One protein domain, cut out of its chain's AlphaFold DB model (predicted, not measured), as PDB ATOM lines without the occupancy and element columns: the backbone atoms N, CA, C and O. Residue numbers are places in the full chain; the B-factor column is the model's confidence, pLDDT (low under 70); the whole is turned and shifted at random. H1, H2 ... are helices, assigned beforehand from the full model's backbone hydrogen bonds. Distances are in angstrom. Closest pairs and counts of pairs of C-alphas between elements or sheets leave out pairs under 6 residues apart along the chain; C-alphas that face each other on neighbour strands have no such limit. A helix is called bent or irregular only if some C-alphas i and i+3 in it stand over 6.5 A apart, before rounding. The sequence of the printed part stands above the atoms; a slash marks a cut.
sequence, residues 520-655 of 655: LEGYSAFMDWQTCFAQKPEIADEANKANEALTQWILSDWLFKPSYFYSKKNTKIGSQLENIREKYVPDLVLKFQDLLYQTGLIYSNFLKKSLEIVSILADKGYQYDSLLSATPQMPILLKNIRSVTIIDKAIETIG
ATOM      1  N   LEU A 520     -15.280 -20.556  40.279       90.81
ATOM      2  CA  LEU A 520     -15.059 -19.338  39.496       90.81
ATOM      3  C   LEU A 520     -14.286 -19.619  38.201       90.81
ATOM      4  O   LEU A 520     -14.687 -19.134  37.147       90.81
ATOM      5  N   GLU A 521     -13.231 -20.434  38.264       90.12
ATOM      6  CA  GLU A 521     -12.440 -20.843  37.097       90.12
ATOM      7  C   GLU A 521     -13.293 -21.625  36.085       90.12
ATOM      8  O   GLU A 521     -13.306 -21.295  34.897       90.12
ATOM      9  N   GLY A 522     -14.065 -22.614  36.552       89.62
ATOM     10  CA  GLY A 522     -14.973 -23.396  35.711       89.62
ATOM     11  C   GLY A 522     -16.083 -22.550  35.088       89.62
ATOM     12  O   GLY A 522     -16.378 -22.681  33.899       89.62
ATOM     13  N   TYR A 523     -16.673 -21.642  35.869       88.19
ATOM     14  CA  TYR A 523     -17.716 -20.745  35.385       88.19
ATOM     15  C   TYR A 523     -17.184 -19.734  34.360       88.19
ATOM     16  O   TYR A 523     -17.786 -19.578  33.299       88.19
ATOM     17  N   SER A 524     -16.042 -19.091  34.626       87.81
ATOM     18  CA  SER A 524     -15.410 -18.156  33.683       87.81
ATOM     19  C   SER A 524     -15.076 -18.845  32.363       87.81
ATOM     20  O   SER A 524     -15.440 -18.342  31.304       87.81
ATOM     21  N   ALA A 525     -14.464 -20.032  32.417       89.38
ATOM     22  CA  ALA A 525     -14.102 -20.773  31.215       89.38
ATOM     23  C   ALA A 525     -15.338 -21.184  30.390       89.38
ATOM     24  O   ALA A 525     -15.310 -21.123  29.160       89.38
ATOM     25  N   PHE A 526     -16.449 -21.546  31.046       89.38
ATOM     26  CA  PHE A 526     -17.723 -21.783  30.361       89.38
ATOM     27  C   PHE A 526     -18.244 -20.524  29.655       89.38
ATOM     28  O   PHE A 526     -18.689 -20.610  28.511       89.38
ATOM     29  N   MET A 527     -18.188 -19.358  30.306       86.88
ATOM     30  CA  MET A 527     -18.645 -18.096  29.711       86.88
ATOM     31  C   MET A 527     -17.785 -17.674  28.512       86.88
ATOM     32  O   MET A 527     -18.324 -17.228  27.492       86.88
ATOM     33  N   ASP A 528     -16.468 -17.861  28.600       87.19
ATOM     34  CA  ASP A 528     -15.535 -17.608  27.497       87.19
ATOM     35  C   ASP A 528     -15.856 -18.512  26.299       87.19
ATOM     36  O   ASP A 528     -15.997 -18.033  25.168       87.19
ATOM     37  N   TRP A 529     -16.077 -19.809  26.551       90.25
ATOM     38  CA  TRP A 529     -16.533 -20.751  25.529       90.25
ATOM     39  C   TRP A 529     -17.873 -20.334  24.922       90.25
ATOM     40  O   TRP A 529     -17.997 -20.308  23.701       90.25
ATOM     41  N   GLN A 530     -18.866 -19.970  25.737       88.00
ATOM     42  CA  GLN A 530     -20.196 -19.596  25.256       88.00
ATOM     43  C   GLN A 530     -20.130 -18.371  24.329       88.00
ATOM     44  O   GLN A 530     -20.815 -18.316  23.304       88.00
ATOM     45  N   THR A 531     -19.259 -17.415  24.659       87.44
ATOM     46  CA  THR A 531     -19.001 -16.221  23.847       87.44
ATOM     47  C   THR A 531     -18.356 -16.585  22.509       87.44
ATOM     48  O   THR A 531     -18.816 -16.131  21.459       87.44
ATOM     49  N   CYS A 532     -17.338 -17.450  22.515       85.06
ATOM     50  CA  CYS A 532     -16.656 -17.894  21.294       85.06
ATOM     51  C   CYS A 532     -17.554 -18.787  20.419       85.06
ATOM     52  O   CYS A 532     -17.580 -18.656  19.192       85.06
ATOM     53  N   PHE A 533     -18.367 -19.643  21.042       84.75
ATOM     54  CA  PHE A 533     -19.347 -20.498  20.374       84.75
ATOM     55  C   PHE A 533     -20.390 -19.688  19.596       84.75
ATOM     56  O   PHE A 533     -20.789 -20.085  18.499       84.75
ATOM     57  N   ALA A 534     -20.785 -18.523  20.117       83.19
ATOM     58  CA  ALA A 534     -21.666 -17.597  19.412       83.19
ATOM     59  C   ALA A 534     -21.006 -16.958  18.174       83.19
ATOM     60  O   ALA A 534     -21.711 -16.610  17.227       83.19
ATOM     61  N   GLN A 535     -19.674 -16.818  18.163       80.94
ATOM     62  CA  GLN A 535     -18.933 -16.130  17.101       80.94
ATOM     63  C   GLN A 535     -18.547 -17.054  15.929       80.94
ATOM     64  O   GLN A 535     -18.646 -16.595  14.795       80.94
ATOM     65  N   LYS A 536     -18.237 -18.346  16.176       74.50
ATOM     66  CA  LYS A 536     -17.803 -19.397  15.206       74.50
ATOM     67  C   LYS A 536     -16.582 -19.008  14.320       74.50
ATOM     68  O   LYS A 536     -16.466 -17.858  13.915       74.50
ATOM     69  N   PRO A 537     -15.683 -19.935  13.905       61.22
ATOM     70  CA  PRO A 537     -15.688 -21.390  14.095       61.22
ATOM     71  C   PRO A 537     -14.545 -21.943  14.980       61.22
ATOM     72  O   PRO A 537     -14.551 -23.136  15.285       61.22
ATOM     73  N   GLU A 538     -13.570 -21.130  15.388       70.88
ATOM     74  CA  GLU A 538     -12.431 -21.571  16.207       70.88
ATOM     75  C   GLU A 538     -12.824 -21.575  17.689       70.88
ATOM     76  O   GLU A 538     -12.789 -20.550  18.354       70.88
ATOM     77  N   ILE A 539     -13.291 -22.729  18.176       83.44
ATOM     78  CA  ILE A 539     -13.820 -22.898  19.546       83.44
ATOM     79  C   ILE A 539     -13.163 -24.057  20.311       83.44
ATOM     80  O   ILE A 539     -13.547 -24.352  21.441       83.44
ATOM     81  N   ALA A 540     -12.244 -24.788  19.668       81.88
ATOM     82  CA  ALA A 540     -11.702 -26.035  20.204       81.88
ATOM     83  C   ALA A 540     -10.858 -25.801  21.466       81.88
ATOM     84  O   ALA A 540     -10.962 -26.567  22.423       81.88
ATOM     85  N   ASP A 541     -10.064 -24.732  21.484       86.06
ATOM     86  CA  ASP A 541      -9.175 -24.411  22.599       86.06
ATOM     87  C   ASP A 541      -9.970 -23.944  23.822       86.06
ATOM     88  O   ASP A 541      -9.761 -24.447  24.926       86.06
ATOM     89  N   GLU A 542     -10.941 -23.052  23.634       88.00
ATOM     90  CA  GLU A 542     -11.845 -22.583  24.687       88.00
ATOM     91  C   GLU A 542     -12.713 -23.721  25.228       88.00
ATOM     92  O   GLU A 542     -12.880 -23.840  26.441       88.00
ATOM     93  N   ALA A 543     -13.208 -24.612  24.362       87.50
ATOM     94  CA  ALA A 543     -13.965 -25.784  24.792       87.50
ATOM     95  C   ALA A 543     -13.112 -26.767  25.605       87.50
ATOM     96  O   ALA A 543     -13.601 -27.339  26.580       87.50
ATOM     97  N   ASN A 544     -11.841 -26.971  25.236       89.50
ATOM     98  CA  ASN A 544     -10.927 -27.813  26.007       89.50
ATOM     99  C   ASN A 544     -10.621 -27.199  27.377       89.50
ATOM    100  O   ASN A 544     -10.750 -27.904  28.375       89.50
ATOM    101  N   LYS A 545     -10.319 -25.895  27.439       90.75
ATOM    102  CA  LYS A 545     -10.103 -25.167  28.703       90.75
ATOM    103  C   LYS A 545     -11.324 -25.258  29.620       90.75
ATOM    104  O   LYS A 545     -11.193 -25.603  30.790       90.75
ATOM    105  N   ALA A 546     -12.517 -25.003  29.082       90.00
ATOM    106  CA  ALA A 546     -13.763 -25.090  29.833       90.00
ATOM    107  C   ALA A 546     -14.053 -26.518  30.307       90.00
ATOM    108  O   ALA A 546     -14.417 -26.722  31.462       90.00
ATOM    109  N   ASN A 547     -13.832 -27.518  29.450       90.88
ATOM    110  CA  ASN A 547     -13.959 -28.919  29.830       90.88
ATOM    111  C   ASN A 547     -12.986 -29.295  30.954       90.88
ATOM    112  O   ASN A 547     -13.398 -29.951  31.902       90.88
ATOM    113  N   GLU A 548     -11.714 -28.909  30.865       91.88
ATOM    114  CA  GLU A 548     -10.716 -29.186  31.903       91.88
ATOM    115  C   GLU A 548     -11.098 -28.542  33.239       91.88
ATOM    116  O   GLU A 548     -11.152 -29.241  34.250       91.88
ATOM    117  N   ALA A 549     -11.446 -27.252  33.236       91.44
ATOM    118  CA  ALA A 549     -11.827 -26.526  34.445       91.44
ATOM    119  C   ALA A 549     -13.104 -27.096  35.092       91.44
ATOM    120  O   ALA A 549     -13.136 -27.346  36.297       91.44
ATOM    121  N   LEU A 550     -14.142 -27.386  34.300       89.88
ATOM    122  CA  LEU A 550     -15.386 -27.985  34.805       89.88
ATOM    123  C   LEU A 550     -15.202 -29.442  35.250       89.88
ATOM    124  O   LEU A 550     -15.848 -29.872  36.204       89.88
ATOM    125  N   THR A 551     -14.292 -30.191  34.617       89.69
ATOM    126  CA  THR A 551     -13.907 -31.538  35.068       89.69
ATOM    127  C   THR A 551     -13.190 -31.468  36.416       89.69
ATOM    128  O   THR A 551     -13.496 -32.244  37.315       89.69
ATOM    129  N   GLN A 552     -12.265 -30.523  36.597       89.88
ATOM    130  CA  GLN A 552     -11.618 -30.313  37.894       89.88
ATOM    131  C   GLN A 552     -12.629 -29.903  38.963       89.88
ATOM    132  O   GLN A 552     -12.578 -30.428  40.069       89.88
ATOM    133  N   TRP A 553     -13.581 -29.029  38.631       90.81
ATOM    134  CA  TRP A 553     -14.642 -28.625  39.550       90.81
ATOM    135  C   TRP A 553     -15.559 -29.792  39.952       90.81
ATOM    136  O   TRP A 553     -15.781 -29.988  41.144       90.81
ATOM    137  N   ILE A 554     -16.056 -30.599  39.008       86.12
ATOM    138  CA  ILE A 554     -16.979 -31.710  39.319       86.12
ATOM    139  C   ILE A 554     -16.294 -32.881  40.040       86.12
ATOM    140  O   ILE A 554     -16.946 -33.675  40.707       86.12
ATOM    141  N   LEU A 555     -14.977 -33.016  39.878       85.56
ATOM    142  CA  LEU A 555     -14.170 -33.983  40.624       85.56
ATOM    143  C   LEU A 555     -13.676 -33.416  41.961       85.56
ATOM    144  O   LEU A 555     -13.206 -34.174  42.808       85.56
ATOM    145  N   SER A 556     -13.749 -32.096  42.150       82.62
ATOM    146  CA  SER A 556     -13.507 -31.457  43.440       82.62
ATOM    147  C   SER A 556     -14.707 -31.644  44.348       82.62
ATOM    148  O   SER A 556     -15.805 -31.923  43.889       82.62
ATOM    149  N   ASP A 557     -14.530 -31.420  45.641       68.00
ATOM    150  CA  ASP A 557     -15.571 -31.658  46.634       68.00
ATOM    151  C   ASP A 557     -16.627 -30.536  46.746       68.00
ATOM    152  O   ASP A 557     -17.348 -30.494  47.742       68.00
ATOM    153  N   TRP A 558     -16.745 -29.658  45.732       69.19
ATOM    154  CA  TRP A 558     -17.949 -28.878  45.392       69.19
ATOM    155  C   TRP A 558     -18.798 -28.437  46.606       69.19
ATOM    156  O   TRP A 558     -20.008 -28.659  46.688       69.19
ATOM    157  N   LEU A 559     -18.124 -27.806  47.573       66.38
ATOM    158  CA  LEU A 559     -18.660 -27.209  48.798       66.38
ATOM    159  C   LEU A 559     -19.243 -28.150  49.894       66.38
ATOM    160  O   LEU A 559     -20.072 -27.718  50.686       66.38
ATOM    161  N   PHE A 560     -18.776 -29.403  49.973       65.25
ATOM    162  CA  PHE A 560     -18.815 -30.413  51.068       65.25
ATOM    163  C   PHE A 560     -20.093 -30.779  51.859       65.25
ATOM    164  O   PHE A 560     -20.928 -29.968  52.242       65.25
ATOM    165  N   LYS A 561     -20.168 -32.070  52.248       63.69
ATOM    166  CA  LYS A 561     -21.205 -32.673  53.119       63.69
ATOM    167  C   LYS A 561     -21.228 -32.062  54.543       63.69
ATOM    168  O   LYS A 561     -20.254 -32.239  55.278       63.69
ATOM    169  N   PRO A 562     -22.359 -31.489  55.008       43.91
ATOM    170  CA  PRO A 562     -22.450 -30.759  56.283       43.91
ATOM    171  C   PRO A 562     -22.173 -31.544  57.579       43.91
ATOM    172  O   PRO A 562     -22.050 -30.937  58.639       43.91
ATOM    173  N   SER A 563     -22.097 -32.878  57.557       46.34
ATOM    174  CA  SER A 563     -22.134 -33.686  58.786       46.34
ATOM    175  C   SER A 563     -20.782 -33.983  59.447       46.34
ATOM    176  O   SER A 563     -20.790 -34.456  60.582       46.34
ATOM    177  N   TYR A 564     -19.642 -33.714  58.797       49.06
ATOM    178  CA  TYR A 564     -18.325 -34.128  59.321       49.06
ATOM    179  C   TYR A 564     -17.429 -33.002  59.859       49.06
ATOM    180  O   TYR A 564     -16.669 -33.256  60.788       49.06
ATOM    181  N   PHE A 565     -17.516 -31.778  59.330       50.69
ATOM    182  CA  PHE A 565     -16.546 -30.717  59.660       50.69
ATOM    183  C   PHE A 565     -17.113 -29.592  60.525       50.69
ATOM    184  O   PHE A 565     -16.460 -29.140  61.463       50.69
ATOM    185  N   TYR A 566     -18.365 -29.192  60.299       52.59
ATOM    186  CA  TYR A 566     -19.059 -28.339  61.252       52.59
ATOM    187  C   TYR A 566     -19.584 -29.226  62.373       52.59
ATOM    188  O   TYR A 566     -20.673 -29.795  62.299       52.59
ATOM    189  N   SER A 567     -18.810 -29.336  63.454       48.56
ATOM    190  CA  SER A 567     -19.388 -29.730  64.737       48.56
ATOM    191  C   SER A 567     -20.668 -28.909  64.982       48.56
ATOM    192  O   SER A 567     -20.825 -27.814  64.433       48.56
ATOM    193  N   LYS A 568     -21.576 -29.390  65.839       50.59
ATOM    194  CA  LYS A 568     -22.849 -28.730  66.217       50.59
ATOM    195  C   LYS A 568     -22.765 -27.222  66.579       50.59
ATOM    196  O   LYS A 568     -23.797 -26.624  66.856       50.59
ATOM    197  N   LYS A 569     -21.575 -26.612  66.611       51.72
ATOM    198  CA  LYS A 569     -21.288 -25.213  66.936       51.72
ATOM    199  C   LYS A 569     -21.571 -24.185  65.828       51.72
ATOM    200  O   LYS A 569     -21.874 -23.059  66.198       51.72
ATOM    201  N   ASN A 570     -21.507 -24.505  64.526       60.03
ATOM    202  CA  ASN A 570     -21.645 -23.479  63.462       60.03
ATOM    203  C   ASN A 570     -22.705 -23.823  62.394       60.03
ATOM    204  O   ASN A 570     -22.452 -23.852  61.191       60.03
ATOM    205  N   THR A 571     -23.929 -24.093  62.855       65.94
ATOM    206  CA  THR A 571     -25.067 -24.537  62.026       65.94
ATOM    207  C   THR A 571     -25.457 -23.560  60.914       65.94
ATOM    208  O   THR A 571     -25.940 -23.998  59.874       65.94
ATOM    209  N   LYS A 572     -25.228 -22.251  61.102       77.19
ATOM    210  CA  LYS A 572     -25.582 -21.215  60.116       77.19
ATOM    211  C   LYS A 572     -24.728 -21.294  58.849       77.19
ATOM    212  O   LYS A 572     -25.259 -21.140  57.758       77.19
ATOM    213  N   ILE A 573     -23.420 -21.525  58.979       78.44
ATOM    214  CA  ILE A 573     -22.542 -21.619  57.805       78.44
ATOM    215  C   ILE A 573     -22.847 -22.908  57.042       78.44
ATOM    216  O   ILE A 573     -23.015 -22.868  55.829       78.44
ATOM    217  N   GLY A 574     -23.017 -24.028  57.754       77.44
ATOM    218  CA  GLY A 574     -23.392 -25.301  57.134       77.44
ATOM    219  C   GLY A 574     -24.666 -25.200  56.287       77.44
ATOM    220  O   GLY A 574     -24.663 -25.644  55.142       77.44
ATOM    221  N   SER A 575     -25.719 -24.547  56.796       78.44
ATOM    222  CA  SER A 575     -26.963 -24.363  56.034       78.44
ATOM    223  C   SER A 575     -26.821 -23.399  54.853       78.44
ATOM    224  O   SER A 575     -27.450 -23.603  53.817       78.44
ATOM    225  N   GLN A 576     -25.983 -22.361  54.968       83.06
ATOM    226  CA  GLN A 576     -25.669 -21.470  53.846       83.06
ATOM    227  C   GLN A 576     -24.972 -22.225  52.710       83.06
ATOM    228  O   GLN A 576     -25.355 -22.066  51.553       83.06
ATOM    229  N   LEU A 577     -23.977 -23.056  53.033       85.06
ATOM    230  CA  LEU A 577     -23.252 -23.854  52.045       85.06
ATOM    231  C   LEU A 577     -24.163 -24.897  51.390       85.06
ATOM    232  O   LEU A 577     -24.117 -25.056  50.174       85.06
ATOM    233  N   GLU A 578     -25.034 -25.548  52.163       80.75
ATOM    234  CA  GLU A 578     -26.016 -26.505  51.640       80.75
ATOM    235  C   GLU A 578     -26.991 -25.841  50.657       80.75
ATOM    236  O   GLU A 578     -27.188 -26.351  49.558       80.75
ATOM    237  N   ASN A 579     -27.496 -24.646  50.976       81.75
ATOM    238  CA  ASN A 579     -28.347 -23.873  50.066       81.75
ATOM    239  C   ASN A 579     -27.603 -23.473  48.774       81.75
ATOM    240  O   ASN A 579     -28.116 -23.643  47.668       81.75
ATOM    241  N   ILE A 580     -26.357 -22.994  48.884       86.62
ATOM    242  CA  ILE A 580     -25.520 -22.686  47.710       86.62
ATOM    243  C   ILE A 580     -25.335 -23.943  46.849       86.62
ATOM    244  O   ILE A 580     -25.476 -23.893  45.625       86.62
ATOM    245  N   ARG A 581     -25.069 -25.086  47.482       84.69
ATOM    246  CA  ARG A 581     -24.873 -26.375  46.822       84.69
ATOM    247  C   ARG A 581     -26.132 -26.836  46.081       84.69
ATOM    248  O   ARG A 581     -26.045 -27.186  44.907       84.69
ATOM    249  N   GLU A 582     -27.297 -26.780  46.723       80.56
ATOM    250  CA  GLU A 582     -28.598 -27.099  46.114       80.56
ATOM    251  C   GLU A 582     -28.922 -26.195  44.919       80.56
ATOM    252  O   GLU A 582     -29.496 -26.648  43.928       80.56
ATOM    253  N   LYS A 583     -28.529 -24.921  44.997       80.62
ATOM    254  CA  LYS A 583     -28.858 -23.918  43.988       80.62
ATOM    255  C   LYS A 583     -27.960 -23.999  42.755       80.62
ATOM    256  O   LYS A 583     -28.474 -24.021  41.642       80.62
ATOM    257  N   TYR A 584     -26.637 -24.020  42.922       85.00
ATOM    258  CA  TYR A 584     -25.697 -23.809  41.809       85.00
ATOM    259  C   TYR A 584     -25.181 -25.086  41.158       85.00
ATOM    260  O   TYR A 584     -24.802 -25.057  39.989       85.00
ATOM    261  N   VAL A 585     -25.167 -26.208  41.878       85.62
ATOM    262  CA  VAL A 585     -24.592 -27.445  41.339       85.62
ATOM    263  C   VAL A 585     -25.444 -28.037  40.225       85.62
ATOM    264  O   VAL A 585     -24.873 -28.324  39.171       85.62
ATOM    265  N   PRO A 586     -26.776 -28.187  40.383       83.06
ATOM    266  CA  PRO A 586     -27.620 -28.673  39.296       83.06
ATOM    267  C   PRO A 586     -27.459 -27.838  38.019       83.06
ATOM    268  O   PRO A 586     -27.310 -28.386  36.925       83.06
ATOM    269  N   ASP A 587     -27.395 -26.514  38.172       81.44
ATOM    270  CA  ASP A 587     -27.298 -25.594  37.045       81.44
ATOM    271  C   ASP A 587     -25.945 -25.678  36.327       81.44
ATOM    272  O   ASP A 587     -25.898 -25.821  35.103       81.44
ATOM    273  N   LEU A 588     -24.833 -25.672  37.072       85.19
ATOM    274  CA  LEU A 588     -23.504 -25.762  36.469       85.19
ATOM    275  C   LEU A 588     -23.262 -27.136  35.821       85.19
ATOM    276  O   LEU A 588     -22.625 -27.207  34.773       85.19
ATOM    277  N   VAL A 589     -23.836 -28.215  36.368       86.50
ATOM    278  CA  VAL A 589     -23.830 -29.547  35.735       86.50
ATOM    279  C   VAL A 589     -24.595 -29.539  34.410       86.50
ATOM    280  O   VAL A 589     -24.108 -30.088  33.420       86.50
ATOM    281  N   LEU A 590     -25.771 -28.903  34.353       82.62
ATOM    282  CA  LEU A 590     -26.507 -28.760  33.094       82.62
ATOM    283  C   LEU A 590     -25.709 -27.972  32.056       82.62
ATOM    284  O   LEU A 590     -25.676 -28.370  30.894       82.62
ATOM    285  N   LYS A 591     -25.058 -26.881  32.469       85.56
ATOM    286  CA  LYS A 591     -24.199 -26.072  31.598       85.56
ATOM    287  C   LYS A 591     -22.994 -26.850  31.103       85.56
ATOM    288  O   LYS A 591     -22.694 -26.809  29.915       85.56
ATOM    289  N   PHE A 592     -22.348 -27.613  31.979       89.31
ATOM    290  CA  PHE A 592     -21.254 -28.484  31.579       89.31
ATOM    291  C   PHE A 592     -21.727 -29.512  30.546       89.31
ATOM    292  O   PHE A 592     -21.069 -29.728  29.529       89.31
ATOM    293  N   GLN A 593     -22.917 -30.080  30.740       86.75
ATOM    294  CA  GLN A 593     -23.461 -31.008  29.763       86.75
ATOM    295  C   GLN A 593     -23.856 -30.335  28.439       86.75
ATOM    296  O   GLN A 593     -23.661 -30.913  27.372       86.75
ATOM    297  N   ASP A 594     -24.396 -29.119  28.473       85.81
ATOM    298  CA  ASP A 594     -24.667 -28.362  27.248       85.81
ATOM    299  C   ASP A 594     -23.364 -28.058  26.494       85.81
ATOM    300  O   ASP A 594     -23.286 -28.305  25.293       85.81
ATOM    301  N   LEU A 595     -22.299 -27.667  27.201       89.19
ATOM    302  CA  LEU A 595     -20.970 -27.461  26.620       89.19
ATOM    303  C   LEU A 595     -20.474 -28.692  25.854       89.19
ATOM    304  O   LEU A 595     -20.052 -28.581  24.701       89.19
ATOM    305  N   LEU A 596     -20.563 -29.872  26.464       88.19
ATOM    306  CA  LEU A 596     -20.098 -31.116  25.849       88.19
ATOM    307  C   LEU A 596     -20.989 -31.587  24.711       88.19
ATOM    308  O   LEU A 596     -20.482 -32.077  23.705       88.19
ATOM    309  N   TYR A 597     -22.303 -31.420  24.848       86.38
ATOM    310  CA  TYR A 597     -23.250 -31.776  23.802       86.38
ATOM    311  C   TYR A 597     -23.080 -30.884  22.570       86.38
ATOM    312  O   TYR A 597     -22.849 -31.397  21.476       86.38
ATOM    313  N   GLN A 598     -23.139 -29.559  22.737       85.88
ATOM    314  CA  GLN A 598     -23.062 -28.598  21.632       85.88
ATOM    315  C   GLN A 598     -21.704 -28.655  20.931       85.88
ATOM    316  O   GLN A 598     -21.640 -28.657  19.702       85.88
ATOM    317  N   THR A 599     -20.615 -28.765  21.700       86.81
ATOM    318  CA  THR A 599     -19.272 -28.945  21.131       86.81
ATOM    319  C   THR A 599     -19.130 -30.323  20.485       86.81
ATOM    320  O   THR A 599     -18.507 -30.443  19.435       86.81
ATOM    321  N   GLY A 600     -19.768 -31.352  21.052       83.69
ATOM    322  CA  GLY A 600     -19.802 -32.723  20.543       83.69
ATOM    323  C   GLY A 600     -20.423 -32.875  19.155       83.69
ATOM    324  O   GLY A 600     -20.012 -33.747  18.392       83.69
ATOM    325  N   LEU A 601     -21.363 -31.995  18.795       82.38
ATOM    326  CA  LEU A 601     -21.934 -31.931  17.444       82.38
ATOM    327  C   LEU A 601     -20.909 -31.506  16.379       82.38
ATOM    328  O   LEU A 601     -21.117 -31.773  15.198       82.38
ATOM    329  N   ILE A 602     -19.826 -30.838  16.786       82.75
ATOM    330  CA  ILE A 602     -18.748 -30.366  15.905       82.75
ATOM    331  C   ILE A 602     -17.522 -31.284  16.034       82.75
ATOM    332  O   ILE A 602     -16.940 -31.689  15.031       82.75
ATOM    333  N   TYR A 603     -17.159 -31.644  17.267       84.19
ATOM    334  CA  TYR A 603     -15.999 -32.458  17.615       84.19
ATOM    335  C   TYR A 603     -16.445 -33.701  18.399       84.19
ATOM    336  O   TYR A 603     -16.716 -33.644  19.599       84.19
ATOM    337  N   SER A 604     -16.504 -34.852  17.728       82.00
ATOM    338  CA  SER A 604     -17.102 -36.085  18.268       82.00
ATOM    339  C   SER A 604     -16.453 -36.614  19.558       82.00
ATOM    340  O   SER A 604     -17.101 -37.319  20.329       82.00
ATOM    341  N   ASN A 605     -15.204 -36.245  19.858       84.81
ATOM    342  CA  ASN A 605     -14.525 -36.611  21.106       84.81
ATOM    343  C   ASN A 605     -15.235 -36.074  22.365       84.81
ATOM    344  O   ASN A 605     -15.141 -36.702  23.420       84.81
ATOM    345  N   PHE A 606     -15.969 -34.960  22.276       85.25
ATOM    346  CA  PHE A 606     -16.720 -34.412  23.413       85.25
ATOM    347  C   PHE A 606     -18.008 -35.195  23.720       85.25
ATOM    348  O   PHE A 606     -18.460 -35.177  24.864       85.25
ATOM    349  N   LEU A 607     -18.553 -35.960  22.762       83.12
ATOM    350  CA  LEU A 607     -19.698 -36.850  23.014       83.12
ATOM    351  C   LEU A 607     -19.320 -38.000  23.958       83.12
ATOM    352  O   LEU A 607     -20.102 -38.355  24.835       83.12
ATOM    353  N   LYS A 608     -18.094 -38.528  23.854       84.06
ATOM    354  CA  LYS A 608     -17.596 -39.556  24.785       84.06
ATOM    355  C   LYS A 608     -17.420 -39.000  26.198       84.06
ATOM    356  O   LYS A 608     -17.935 -39.585  27.147       84.06
ATOM    357  N   LYS A 609     -16.807 -37.818  26.322       85.69
ATOM    358  CA  LYS A 609     -16.667 -37.100  27.605       85.69
ATOM    359  C   LYS A 609     -18.022 -36.810  28.262       85.69
ATOM    360  O   LYS A 609     -18.175 -36.938  29.473       85.69
ATOM    361  N   SER A 610     -19.030 -36.478  27.452       83.88
ATOM    362  CA  SER A 610     -20.411 -36.292  27.907       83.88
ATOM    363  C   SER A 610     -20.983 -37.544  28.588       83.88
ATOM    364  O   SER A 610     -21.652 -37.437  29.614       83.88
ATOM    365  N   LEU A 611     -20.691 -38.740  28.061       81.88
ATOM    366  CA  LEU A 611     -21.120 -40.009  28.658       81.88
ATOM    367  C   LEU A 611     -20.322 -40.365  29.920       81.88
ATOM    368  O   LEU A 611     -20.897 -40.895  30.870       81.88
ATOM    369  N   GLU A 612     -19.029 -40.044  29.959       83.69
ATOM    370  CA  GLU A 612     -18.167 -40.272  31.127       83.69
ATOM    371  C   GLU A 612     -18.661 -39.503  32.360       83.69
ATOM    372  O   GLU A 612     -18.721 -40.066  33.455       83.69
ATOM    373  N   ILE A 613     -19.130 -38.264  32.199       82.06
ATOM    374  CA  ILE A 613     -19.667 -37.466  33.316       82.06
ATOM    375  C   ILE A 613     -20.908 -38.086  33.944       82.06
ATOM    376  O   ILE A 613     -21.113 -37.948  35.147       82.06
ATOM    377  N   VAL A 614     -21.717 -38.821  33.183       78.50
ATOM    378  CA  VAL A 614     -22.889 -39.512  33.741       78.50
ATOM    379  C   VAL A 614     -22.469 -40.516  34.815       78.50
ATOM    380  O   VAL A 614     -23.171 -40.674  35.810       78.50
ATOM    381  N   SER A 615     -21.304 -41.154  34.650       79.94
ATOM    382  CA  SER A 615     -20.759 -42.062  35.662       79.94
ATOM    383  C   SER A 615     -20.324 -41.322  36.930       79.94
ATOM    384  O   SER A 615     -20.602 -41.800  38.026       79.94
ATOM    385  N   ILE A 616     -19.748 -40.123  36.785       79.94
ATOM    386  CA  ILE A 616     -19.355 -39.247  37.900       79.94
ATOM    387  C   ILE A 616     -20.599 -38.751  38.654       79.94
ATOM    388  O   ILE A 616     -20.651 -38.802  39.879       79.94
ATOM    389  N   LEU A 617     -21.643 -38.333  37.931       77.69
ATOM    390  CA  LEU A 617     -22.908 -37.876  38.517       77.69
ATOM    391  C   LEU A 617     -23.674 -38.994  39.239       77.69
ATOM    392  O   LEU A 617     -24.402 -38.723  40.194       77.69
ATOM    393  N   ALA A 618     -23.525 -40.238  38.782       74.50
ATOM    394  CA  ALA A 618     -24.135 -41.417  39.392       74.50
ATOM    395  C   ALA A 618     -23.327 -41.982  40.574       74.50
ATOM    396  O   ALA A 618     -23.802 -42.891  41.263       74.50
ATOM    397  N   ASP A 619     -22.116 -41.475  40.816       77.69
ATOM    398  CA  ASP A 619     -21.289 -41.916  41.929       77.69
ATOM    399  C   ASP A 619     -21.873 -41.424  43.267       77.69
ATOM    400  O   ASP A 619     -22.008 -40.227  43.552       77.69
ATOM    401  N   LYS A 620     -22.200 -42.393  44.130       67.62
ATOM    402  CA  LYS A 620     -22.753 -42.166  45.471       67.62
ATOM    403  C   LYS A 620     -21.795 -41.418  46.399       67.62
ATOM    404  O   LYS A 620     -22.247 -40.896  47.422       67.62
ATOM    405  N   GLY A 621     -20.500 -41.393  46.081       67.06
ATOM    406  CA  GLY A 621     -19.493 -40.629  46.810       67.06
ATOM    407  C   GLY A 621     -19.834 -39.141  46.843       67.06
ATOM    408  O   GLY A 621     -19.868 -38.546  47.923       67.06
ATOM    409  N   TYR A 622     -20.204 -38.582  45.689       67.50
ATOM    410  CA  TYR A 622     -20.472 -37.154  45.547       67.50
ATOM    411  C   TYR A 622     -21.925 -36.779  45.892       67.50
ATOM    412  O   TYR A 622     -22.142 -35.732  46.491       67.50
ATOM    413  N   GLN A 623     -22.914 -37.651  45.646       69.94
ATOM    414  CA  GLN A 623     -24.358 -37.401  45.873       69.94
ATOM    415  C   GLN A 623     -25.004 -36.334  44.974       69.94
ATOM    416  O   GLN A 623     -25.995 -35.696  45.349       69.94
ATOM    417  N   TYR A 624     -24.467 -36.136  43.770       75.56
ATOM    418  CA  TYR A 624     -25.109 -35.289  42.763       75.56
ATOM    419  C   TYR A 624     -26.518 -35.790  42.410       75.56
ATOM    420  O   TYR A 624     -27.411 -34.989  42.149       75.56
ATOM    421  N   ASP A 625     -26.735 -37.106  42.472       68.25
ATOM    422  CA  ASP A 625     -28.011 -37.779  42.235       68.25
ATOM    423  C   ASP A 625     -29.155 -37.235  43.106       68.25
ATOM    424  O   ASP A 625     -30.217 -36.888  42.581       68.25
ATOM    425  N   SER A 626     -28.938 -37.087  44.416       72.50
ATOM    426  CA  SER A 626     -29.957 -36.553  45.327       72.50
ATOM    427  C   SER A 626     -30.330 -35.102  45.012       72.50
ATOM    428  O   SER A 626     -31.517 -34.775  44.986       72.50
ATOM    429  N   LEU A 627     -29.354 -34.257  44.671       72.88
ATOM    430  CA  LEU A 627     -29.594 -32.843  44.369       72.88
ATOM    431  C   LEU A 627     -30.279 -32.649  43.021       72.88
ATOM    432  O   LEU A 627     -31.223 -31.871  42.893       72.88
ATOM    433  N   LEU A 628     -29.839 -33.392  42.007       72.94
ATOM    434  CA  LEU A 628     -30.451 -33.351  40.686       72.94
ATOM    435  C   LEU A 628     -31.895 -33.859  40.754       72.94
ATOM    436  O   LEU A 628     -32.777 -33.253  40.153       72.94
ATOM    437  N   SER A 629     -32.176 -34.902  41.544       70.25
ATOM    438  CA  SER A 629     -33.540 -35.424  41.716       70.25
ATOM    439  C   SER A 629     -34.502 -34.447  42.405       70.25
ATOM    440  O   SER A 629     -35.701 -34.475  42.128       70.25
ATOM    441  N   ALA A 630     -33.978 -33.558  43.255       67.75
ATOM    442  CA  ALA A 630     -34.747 -32.526  43.948       67.75
ATOM    443  C   ALA A 630     -35.072 -31.313  43.058       67.75
ATOM    444  O   ALA A 630     -35.864 -30.454  43.450       67.75
ATOM    445  N   THR A 631     -34.503 -31.237  41.850       68.31
ATOM    446  CA  THR A 631     -34.695 -30.116  40.928       68.31
ATOM    447  C   THR A 631     -35.411 -30.546  39.642       68.31
ATOM    448  O   THR A 631     -35.244 -31.666  39.153       68.31
ATOM    449  N   PRO A 632     -36.181 -29.648  38.996       67.81
ATOM    450  CA  PRO A 632     -36.829 -29.931  37.708       67.81
ATOM    451  C   PRO A 632     -35.840 -30.088  36.532       67.81
ATOM    452  O   PRO A 632     -36.257 -30.187  35.380       67.81
ATOM    453  N   GLN A 633     -34.536 -30.097  36.807       67.75
ATOM    454  CA  GLN A 633     -33.446 -30.149  35.839       67.75
ATOM    455  C   GLN A 633     -33.069 -31.587  35.436       67.75
ATOM    456  O   GLN A 633     -32.607 -31.807  34.316       67.75
ATOM    457  N   MET A 634     -33.352 -32.588  36.278       71.44
ATOM    458  CA  MET A 634     -33.035 -33.996  35.989       71.44
ATOM    459  C   MET A 634     -33.673 -34.540  34.694       71.44
ATOM    460  O   MET A 634     -32.975 -35.191  33.912       71.44
ATOM    461  N   PRO A 635     -34.954 -34.258  34.371       74.69
ATOM    462  CA  PRO A 635     -35.537 -34.687  33.098       74.69
ATOM    463  C   PRO A 635     -34.844 -34.070  31.873       74.69
ATOM    464  O   PRO A 635     -34.750 -34.719  30.830       74.69
ATOM    465  N   ILE A 636     -34.347 -32.833  31.994       71.56
ATOM    466  CA  ILE A 636     -33.626 -32.126  30.924       71.56
ATOM    467  C   ILE A 636     -32.267 -32.792  30.697       71.56
ATOM    468  O   ILE A 636     -31.927 -33.124  29.561       71.56
ATOM    469  N   LEU A 637     -31.539 -33.074  31.779       72.88
ATOM    470  CA  LEU A 637     -30.260 -33.781  31.731       72.88
ATOM    471  C   LEU A 637     -30.404 -35.159  31.061       72.88
ATOM    472  O   LEU A 637     -29.675 -35.476  30.122       72.88
ATOM    473  N   LEU A 638     -31.395 -35.953  31.482       75.19
ATOM    474  CA  LEU A 638     -31.664 -37.279  30.914       75.19
ATOM    475  C   LEU A 638     -32.044 -37.215  29.428       75.19
ATOM    476  O   LEU A 638     -31.641 -38.080  28.646       75.19
ATOM    477  N   LYS A 639     -32.789 -36.183  29.012       78.00
ATOM    478  CA  LYS A 639     -33.101 -35.943  27.599       78.00
ATOM    479  C   LYS A 639     -31.831 -35.645  26.796       78.00
ATOM    480  O   LYS A 639     -31.649 -36.236  25.731       78.00
ATOM    481  N   ASN A 640     -30.942 -34.795  27.306       71.88
ATOM    482  CA  ASN A 640     -29.683 -34.458  26.636       71.88
ATOM    483  C   ASN A 640     -28.769 -35.689  26.518       71.88
ATOM    484  O   ASN A 640     -28.295 -35.993  25.428       71.88
ATOM    485  N   ILE A 641     -28.619 -36.476  27.588       76.81
ATOM    486  CA  ILE A 641     -27.830 -37.723  27.581       76.81
ATOM    487  C   ILE A 641     -28.390 -38.742  26.577       76.81
ATOM    488  O   ILE A 641     -27.632 -39.367  25.832       76.81
ATOM    489  N   ARG A 642     -29.720 -38.898  26.508       78.50
ATOM    490  CA  ARG A 642     -30.368 -39.773  25.516       78.50
ATOM    491  C   ARG A 642     -30.083 -39.318  24.084       78.50
ATOM    492  O   ARG A 642     -29.936 -40.148  23.193       78.50
ATOM    493  N   SER A 643     -30.010 -38.009  23.866       76.50
ATOM    494  CA  SER A 643     -29.690 -37.416  22.562       76.50
ATOM    495  C   SER A 643     -28.247 -37.741  22.160       76.50
ATOM    496  O   SER A 643     -28.023 -38.227  21.055       76.50
ATOM    497  N   VAL A 644     -27.294 -37.581  23.088       77.94
ATOM    498  CA  VAL A 644     -25.877 -37.953  22.910       77.94
ATOM    499  C   VAL A 644     -25.731 -39.427  22.534       77.94
ATOM    500  O   VAL A 644     -25.085 -39.737  21.540       77.94
ATOM    501  N   THR A 645     -26.374 -40.342  23.269       76.62
ATOM    502  CA  THR A 645     -26.249 -41.795  23.023       76.62
ATOM    503  C   THR A 645     -26.793 -42.231  21.663       76.62
ATOM    504  O   THR A 645     -26.307 -43.207  21.094       76.62
ATOM    505  N   ILE A 646     -27.817 -41.547  21.141       76.62
ATOM    506  CA  ILE A 646     -28.359 -41.821  19.803       76.62
ATOM    507  C   ILE A 646     -27.376 -41.352  18.725       76.62
ATOM    508  O   ILE A 646     -27.140 -42.080  17.764       76.62
ATOM    509  N   ILE A 647     -26.803 -40.158  18.894       74.81
ATOM    510  CA  ILE A 647     -25.864 -39.564  17.934       74.81
ATOM    511  C   ILE A 647     -24.548 -40.345  17.907       74.81
ATOM    512  O   ILE A 647     -24.076 -40.682  16.827       74.81
ATOM    513  N   ASP A 648     -23.999 -40.696  19.069       73.25
ATOM    514  CA  ASP A 648     -22.747 -41.454  19.183       73.25
ATOM    515  C   ASP A 648     -22.865 -42.830  18.505       73.25
ATOM    516  O   ASP A 648     -22.058 -43.175  17.643       73.25
ATOM    517  N   LYS A 649     -23.969 -43.558  18.749       71.00
ATOM    518  CA  LYS A 649     -24.267 -44.817  18.045       71.00
ATOM    519  C   LYS A 649     -24.449 -44.636  16.541       71.00
ATOM    520  O   LYS A 649     -24.034 -45.499  15.774       71.00
ATOM    521  N   ALA A 650     -25.090 -43.554  16.100       66.06
ATOM    522  CA  ALA A 650     -25.256 -43.284  14.675       66.06
ATOM    523  C   ALA A 650     -23.904 -43.023  13.994       66.06
ATOM    524  O   ALA A 650     -23.672 -43.535  12.903       66.06
ATOM    525  N   ILE A 651     -22.997 -42.300  14.654       65.69
ATOM    526  CA  ILE A 651     -21.631 -42.060  14.173       65.69
ATOM    527  C   ILE A 651     -20.838 -43.375  14.117       65.69
ATOM    528  O   ILE A 651     -20.219 -43.646  13.093       65.69
ATOM    529  N   GLU A 652     -20.922 -44.230  15.144       65.38
ATOM    530  CA  GLU A 652     -20.293 -45.566  15.148       65.38
ATOM    531  C   GLU A 652     -20.845 -46.517  14.073       65.38
ATOM    532  O   GLU A 652     -20.170 -47.470  13.698       65.38
ATOM    533  N   THR A 653     -22.070 -46.292  13.588       61.59
ATOM    534  CA  THR A 653     -22.694 -47.131  12.546       61.59
ATOM    535  C   THR A 653     -22.390 -46.628  11.125       61.59
ATOM    536  O   THR A 653     -22.577 -47.369  10.160       61.59
ATOM    537  N   ILE A 654     -21.982 -45.360  10.982       56.34
ATOM    538  CA  ILE A 654     -21.734 -44.689   9.691       56.34
ATOM    539  C   ILE A 654     -20.232 -44.600   9.364       56.34
ATOM    540  O   ILE A 654     -19.883 -44.566   8.183       56.34
ATOM    541  N   GLY A 655     -19.363 -44.538  10.380       48.41
ATOM    542  CA  GLY A 655     -17.907 -44.676  10.237       48.41
ATOM    543  C   GLY A 655     -17.479 -46.131  10.122       48.41
ATOM    544  O   GLY A 655     -16.468 -46.369   9.423       48.41
TER     545      GLY A 655
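What this domain is: This is residues 520 to 655 of the 655 residues of the protein "Nuclear pore complex protein" of Rozella allomycis (strain CSF55) (UniProt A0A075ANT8). A long bent helix, H3, has its second arm, H3b, in an up-and-down bundle, where H1, H2, H4 and H6 form a C round it and each helix or arm runs against the one before. Its first arm, H3a, and the loop of residues 556 to 570 prolong one end, while short H5 lies crosswise near the bend. The printed part has 136 residues, six named helices in order H1 to H6 and no named strand; its class is all helix. It is compact, with a radius of gyration of the C-alphas of 16.5 A, and spans 59 by 28 by 22 A.

How they stand to each other: By its hydrogen bonds H3, residues 571 to 600, is one helix, but it is bent, with C-alphas 583 and 586 6.8 A apart; H3a, 571 to 583, and H3b, 586 to 600, stand at a shallow tilt of 31 degrees. H4, 605 to 617, forms a hairpin with H3b, touching it with residues 606 to 610 alone; their closest C-alphas, Gly 600 and Phe 606, are 4.5 A apart. H6, 634 to 654, touches H3b with residues 637 to 644 alone, closest at C-alphas 637 and 590, 6.4 A, the same way at a shallow 18 degrees. H1, 520 to 535, and H2, 540 to 555, form another hairpin, closest at C-alphas 525 and 546, 4.5 A. H5, 624 to 629, only just touches H3b, with 3 pairs of C-alphas within 8 A, the closest Pro 586 and Leu 628, 5.6 A. Every O i to N i+4 pair is within hydrogen-bond range in H1, H2, H3a, H3b, H5 and H6, against 6 of 9 in H4.

Where its parts are: H1 begins at C-alpha 520 (-15.059, -19.338, 39.496) and is 23.0 A long. H6, 30.6 A, ends at C-alpha 654 (-21.734, -44.689, 9.691).

The domain as a whole: C-alphas 569 and 654, the farthest apart, are 60.5 A apart. The printed part has no cut. H2 to H3 is a long link. Confidence is under 70 at, among others, residues 557 to 571 and 650 to 655.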